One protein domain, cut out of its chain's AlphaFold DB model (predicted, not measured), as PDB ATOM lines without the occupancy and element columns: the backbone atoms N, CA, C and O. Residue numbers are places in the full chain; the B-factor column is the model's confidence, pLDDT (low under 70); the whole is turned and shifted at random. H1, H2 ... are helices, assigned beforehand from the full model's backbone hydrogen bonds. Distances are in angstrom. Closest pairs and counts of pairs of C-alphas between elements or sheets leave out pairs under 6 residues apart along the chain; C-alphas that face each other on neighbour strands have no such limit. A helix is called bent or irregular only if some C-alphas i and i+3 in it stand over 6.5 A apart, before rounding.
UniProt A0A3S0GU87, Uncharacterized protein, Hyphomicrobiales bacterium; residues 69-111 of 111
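Overview. This is residues 69 to 111 of the 111 residues of an uncharacterized protein of Hyphomicrobiales bacterium (UniProt A0A3S0GU87). Two separate helices, H1 and H2, are joined like the two ends of an open arch by the stretch of residues 84 to 93, and the helices do not pack side by side. The printed part has 43 residues with two named helices, H1 then H2 along the chain, no named strand, and the class all helix. The whole is extended, with a radius of gyration of the C-alphas of 15.0 A, and flat, spanning 44 by 24 by 12 A along its three main axes.

Arrangement. Start at Pro 69, where H1, residues 69 to 83, begins, and go on to H2, residues 94 to 109. H1 and H2 are apart, with no C-alpha of the one within 8 A of the other. Between them you cross a short link of 10 residues. Look along H1 and you find that residues 69 to 76 and 78 to 83 stand free; in H2, residues 94 to 99 and 101 to 109 stand free. In H1 and H2 every O i to N i+4 pair is within hydrogen-bond range.

Along the chain. Find C-alpha 69 at (129.245, 83.460, 114.179); from there H1 runs 20.4 A to C-alpha 83 at (127.010, 83.088, 134.410). Pick up H2 at C-alpha 94, at (144.606, 75.392, 120.093), and follow it for 22.4 A to C-alpha 109 at (138.231, 59.758, 105.403). Neither helix is bent.

Size, cuts and confidence. The two C-alphas farthest apart, those of Lys 82 and Arg 111, are 44.4 A apart. The printed part has no cut and ends at Arg 111, the chain's last residue. The mean pLDDT of the printed part is 81.4; look at residues 107 to 111 for the values under 70.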
ATOM      1  N   PRO A  69     128.178  83.330 113.184       81.44
ATOM      2  CA  PRO A  69     129.245  83.460 114.179       81.44
ATOM      3  C   PRO A  69     129.200  84.775 114.965       81.44
ATOM      4  O   PRO A  69     129.332  84.746 116.180       81.44
ATOM      5  N   VAL A  70     128.927  85.901 114.296       79.62
ATOM      6  CA  VAL A  70     128.823  87.214 114.962       79.62
ATOM      7  C   VAL A  70     127.670  87.223 115.966       79.62
ATOM      8  O   VAL A  70     127.826  87.705 117.082       79.62
ATOM      9  N   LEU A  71     126.518  86.650 115.601       85.56
ATOM     10  CA  LEU A  71     125.409  86.487 116.543       85.56
ATOM     11  C   LEU A  71     125.806  85.596 117.735       85.56
ATOM     12  O   LEU A  71     125.453  85.904 118.870       85.56
ATOM     13  N   PHE A  72     126.552  84.513 117.508       87.12
ATOM     14  CA  PHE A  72     127.010  83.649 118.598       87.12
ATOM     15  C   PHE A  72     128.009  84.321 119.538       87.12
ATOM     16  O   PHE A  72     127.932  84.063 120.732       87.12
ATOM     17  N   GLU A  73     128.904  85.174 119.040       86.25
ATOM     18  CA  GLU A  73     129.824  85.947 119.885       86.25
ATOM     19  C   GLU A  73     129.048  86.845 120.859       86.25
ATOM     20  O   GLU A  73     129.293  86.796 122.061       86.25
ATOM     21  N   VAL A  74     128.028  87.561 120.369       87.94
ATOM     22  CA  VAL A  74     127.151  88.396 121.212       87.94
ATOM     23  C   VAL A  74     126.391  87.555 122.240       87.94
ATOM     24  O   VAL A  74     126.321  87.901 123.418       87.94
ATOM     25  N   LEU A  75     125.814  86.426 121.817       89.00
ATOM     26  CA  LEU A  75     125.095  85.529 122.727       89.00
ATOM     27  C   LEU A  75     126.019  84.916 123.786       89.00
ATOM     28  O   LEU A  75     125.588  84.710 124.920       89.00
ATOM     29  N   LEU A  76     127.268  84.614 123.423       89.00
ATOM     30  CA  LEU A  76     128.274  84.092 124.337       89.00
ATOM     31  C   LEU A  76     128.679  85.153 125.362       89.00
ATOM     32  O   LEU A  76     128.725  84.840 126.545       89.00
ATOM     33  N   GLU A  77     128.903  86.395 124.938       89.25
ATOM     34  CA  GLU A  77     129.208  87.506 125.844       89.25
ATOM     35  C   GLU A  77     128.095  87.699 126.884       89.25
ATOM     36  O   GLU A  77     128.365  87.669 128.083       89.25
ATOM     37  N   LEU A  78     126.832  87.749 126.446       89.94
ATOM     38  CA  LEU A  78     125.670  87.832 127.341       89.94
ATOM     39  C   LEU A  78     125.567  86.633 128.296       89.94
ATOM     40  O   LEU A  78     125.157  86.768 129.452       89.94
ATOM     41  N   TYR A  79     125.913  85.437 127.818       92.06
ATOM     42  CA  TYR A  79     125.931  84.244 128.655       92.06
ATOM     43  C   TYR A  79     127.006  84.343 129.743       92.06
ATOM     44  O   TYR A  79     126.717  84.054 130.905       92.06
ATOM     45  N   LEU A  80     128.219  84.776 129.391       91.88
ATOM     46  CA  LEU A  80     129.334  84.940 130.327       91.88
ATOM     47  C   LEU A  80     129.102  86.089 131.312       91.88
ATOM     48  O   LEU A  80     129.453  85.956 132.480       91.88
ATOM     49  N   GLU A  81     128.456  87.175 130.891       93.31
ATOM     50  CA  GLU A  81     128.044  88.257 131.793       93.31
ATOM     51  C   GLU A  81     127.102  87.728 132.885       93.31
ATOM     52  O   GLU A  81     127.255  88.033 134.068       93.31
ATOM     53  N   LYS A  82     126.150  86.872 132.500       94.44
ATOM     54  CA  LYS A  82     125.160  86.307 133.420       94.44
ATOM     55  C   LYS A  82     125.707  85.183 134.303       94.44
ATOM     56  O   LYS A  82     125.277  85.047 135.448       94.44
ATOM     57  N   HIS A  83     126.576  84.333 133.764       93.38
ATOM     58  CA  HIS A  83     127.010  83.088 134.410       93.38
ATOM     59  C   HIS A  83     128.462  83.111 134.905       93.38
ATOM     60  O   HIS A  83     128.881  82.175 135.583       93.38
ATOM     61  N   GLY A  84     129.197  84.187 134.630       90.62
ATOM     62  CA  GLY A  84     130.611  84.331 134.948       90.62
ATOM     63  C   GLY A  84     131.526  83.840 133.824       90.62
ATOM     64  O   GLY A  84     131.129  83.068 132.947       90.62
ATOM     65  N   ALA A  85     132.775  84.305 133.865       90.00
ATOM     66  CA  ALA A  85     133.813  83.885 132.932       90.00
ATOM     67  C   ALA A  85     134.122  82.385 133.076       90.00
ATOM     68  O   ALA A  85     134.086  81.829 134.176       90.00
ATOM     69  N   VAL A  86     134.462  81.742 131.960       87.69
ATOM     70  CA  VAL A  86     134.983  80.370 131.972       87.69
ATOM     71  C   VAL A  86     136.462  80.397 132.343       87.69
ATOM     72  O   VAL A  86     137.204  81.268 131.898       87.69
ATOM     73  N   ASP A  87     136.895  79.424 133.140       88.56
ATOM     74  CA  ASP A  87     138.315  79.185 133.380       88.56
ATOM     75  C   ASP A  87     138.972  78.641 132.103       88.56
ATOM     76  O   ASP A  87     138.776  77.483 131.728       88.56
ATOM     77  N   GLU A  88     139.761  79.482 131.434       84.12
ATOM     78  CA  GLU A  88     140.456  79.146 130.186       84.12
ATOM     79  C   GLU A  88     141.383  77.933 130.327       84.12
ATOM     80  O   GLU A  88     141.619  77.227 129.353       84.12
ATOM     81  N   ARG A  89     141.854  77.618 131.542       87.38
ATOM     82  CA  ARG A  89     142.700  76.439 131.796       87.38
ATOM     83  C   ARG A  89     141.952  75.118 131.629       87.38
ATOM     84  O   ARG A  89     142.582  74.069 131.539       87.38
ATOM     85  N   GLN A  90     140.622  75.158 131.633       87.31
ATOM     86  CA  GLN A  90     139.762  73.997 131.403       87.31
ATOM     87  C   GLN A  90     139.433  73.810 129.920       87.31
ATOM     88  O   GLN A  90     138.870  72.778 129.537       87.31
ATOM     89  N   LEU A  91     139.763  74.796 129.083       85.25
ATOM     90  CA  LEU A  91     139.601  74.702 127.643       85.25
ATOM     91  C   LEU A  91     140.822  73.992 127.040       85.25
ATOM     92  O   LEU A  91     141.948  74.237 127.470       85.25
ATOM     93  N   PRO A  92     140.622  73.102 126.052       86.31
ATOM     94  CA  PRO A  92     141.739  72.510 125.331       86.31
ATOM     95  C   PRO A  92     142.549  73.602 124.629       86.31
ATOM     96  O   PRO A  92     141.964  74.569 124.133       86.31
ATOM     97  N   SER A  93     143.867  73.431 124.544       84.88
ATOM     98  CA  SER A  93     144.709  74.366 123.791       84.88
ATOM     99  C   SER A  93     144.384  74.326 122.293       84.88
ATOM    100  O   SER A  93     143.837  73.341 121.791       84.88
ATOM    101  N   ASP A  94     144.771  75.365 121.552       78.38
ATOM    102  CA  ASP A  94     144.606  75.392 120.093       78.38
ATOM    103  C   ASP A  94     145.250  74.166 119.428       78.38
ATOM    104  O   ASP A  94     144.632  73.532 118.572       78.38
ATOM    105  N   ASP A  95     146.438  73.759 119.881       79.19
ATOM    106  CA  ASP A  95     147.125  72.559 119.394       79.19
ATOM    107  C   ASP A  95     146.314  71.281 119.659       79.19
ATOM    108  O   ASP A  95     146.203  70.410 118.791       79.19
ATOM    109  N   GLU A  96     145.688  71.167 120.833       80.31
ATOM    110  CA  GLU A  96     144.812  70.042 121.167       80.31
ATOM    111  C   GLU A  96     143.521  70.050 120.342       80.31
ATOM    112  O   GLU A  96     143.042  68.990 119.924       80.31
ATOM    113  N   LEU A  97     142.943  71.225 120.084       80.56
ATOM    114  CA  LEU A  97     141.770  71.382 119.226       80.56
ATOM    115  C   LEU A  97     142.088  70.990 117.779       80.56
ATOM    116  O   LEU A  97     141.318  70.244 117.167       80.56
ATOM    117  N   ILE A  98     143.243  71.416 117.260       76.31
ATOM    118  CA  ILE A  98     143.754  71.028 115.939       76.31
ATOM    119  C   ILE A  98     143.962  69.515 115.877       76.31
ATOM    120  O   ILE A  98     143.467  68.872 114.952       76.31
ATOM    121  N   ALA A  99     144.640  68.926 116.866       80.12
ATOM    122  CA  ALA A  99     144.889  67.488 116.908       80.12
ATOM    123  C   ALA A  99     143.578  66.683 116.927       80.12
ATOM    124  O   ALA A  99     143.434  65.702 116.196       80.12
ATOM    125  N   ARG A 100     142.578  67.123 117.705       81.88
ATOM    126  CA  ARG A 100     141.233  66.518 117.724       81.88
ATOM    127  C   ARG A 100     140.516  66.651 116.381       81.88
ATOM    128  O   ARG A 100     139.782  65.740 116.001       81.88
ATOM    129  N   TYR A 101     140.679  67.779 115.696       74.62
ATOM    130  CA  TYR A 101     140.082  68.008 114.384       74.62
ATOM    131  C   TYR A 101     140.707  67.107 113.315       74.62
ATOM    132  O   TYR A 101     139.970  66.398 112.633       74.62
ATOM    133  N   LEU A 102     142.042  67.067 113.230       77.12
ATOM    134  CA  LEU A 102     142.771  66.211 112.290       77.12
ATOM    135  C   LEU A 102     142.436  64.734 112.509       77.12
ATOM    136  O   LEU A 102     142.068  64.051 111.560       77.12
ATOM    137  N   LYS A 103     142.411  64.275 113.768       78.31
ATOM    138  CA  LYS A 103     142.005  62.904 114.103       78.31
ATOM    139  C   LYS A 103     140.594  62.567 113.609       78.31
ATOM    140  O   LYS A 103     140.369  61.491 113.073       78.31
ATOM    141  N   LYS A 104     139.633  63.487 113.758       75.00
ATOM    142  CA  LYS A 104     138.267  63.292 113.239       75.00
ATOM    143  C   LYS A 104     138.210  63.263 111.711       75.00
ATOM    144  O   LYS A 104     137.320  62.611 111.171       75.00
ATOM    145  N   GLU A 105     139.077  64.004 111.021       70.31
ATOM    146  CA  GLU A 105     139.180  63.921 109.561       70.31
ATOM    147  C   GLU A 105     139.774  62.578 109.125       70.31
ATOM    148  O   GLU A 105     139.197  61.945 108.242       70.31
ATOM    149  N   ASP A 106     140.832  62.105 109.786       71.25
ATOM    150  CA  ASP A 106     141.436  60.792 109.526       71.25
ATOM    151  C   ASP A 106     140.423  59.659 109.764       71.25
ATOM    152  O   ASP A 106     140.227  58.813 108.892       71.25
ATOM    153  N   ASP A 107     139.669  59.705 110.869       69.44
ATOM    154  CA  ASP A 107     138.614  58.727 111.181       69.44
ATOM    155  C   ASP A 107     137.473  58.729 110.140       69.44
ATOM    156  O   ASP A 107     136.829  57.708 109.896       69.44
ATOM    157  N   LYS A 108     137.183  59.886 109.530       65.19
ATOM    158  CA  LYS A 108     136.077  60.059 108.574       65.19
ATOM    159  C   LYS A 108     136.470  59.713 107.138       65.19
ATOM    160  O   LYS A 108     135.607  59.288 106.369       65.19
ATOM    161  N   TYR A 109     137.730  59.933 106.769       59.09
ATOM    162  CA  TYR A 109     138.231  59.758 105.403       59.09
ATOM    163  C   TYR A 109     139.226  58.603 105.247       59.09
ATOM    164  O   TYR A 109     139.627  58.336 104.116       59.09
ATOM    165  N   GLY A 110     139.566  57.895 106.330       54.06
ATOM    166  CA  GLY A 110     140.289  56.625 106.315       54.06
ATOM    167  C   GLY A 110     141.569  56.663 105.485       54.06
ATOM    168  O   GLY A 110     141.685  55.903 104.522       54.06
ATOM    169  N   ARG A 111     142.493  57.568 105.820       48.22
ATOM    170  CA  ARG A 111     143.882  57.477 105.353       48.22
ATOM    171  C   ARG A 111     144.747  56.746 106.362       48.22
ATOM    172  O   ARG A 111     144.526  56.952 107.572       48.22
TER     173      ARG A 111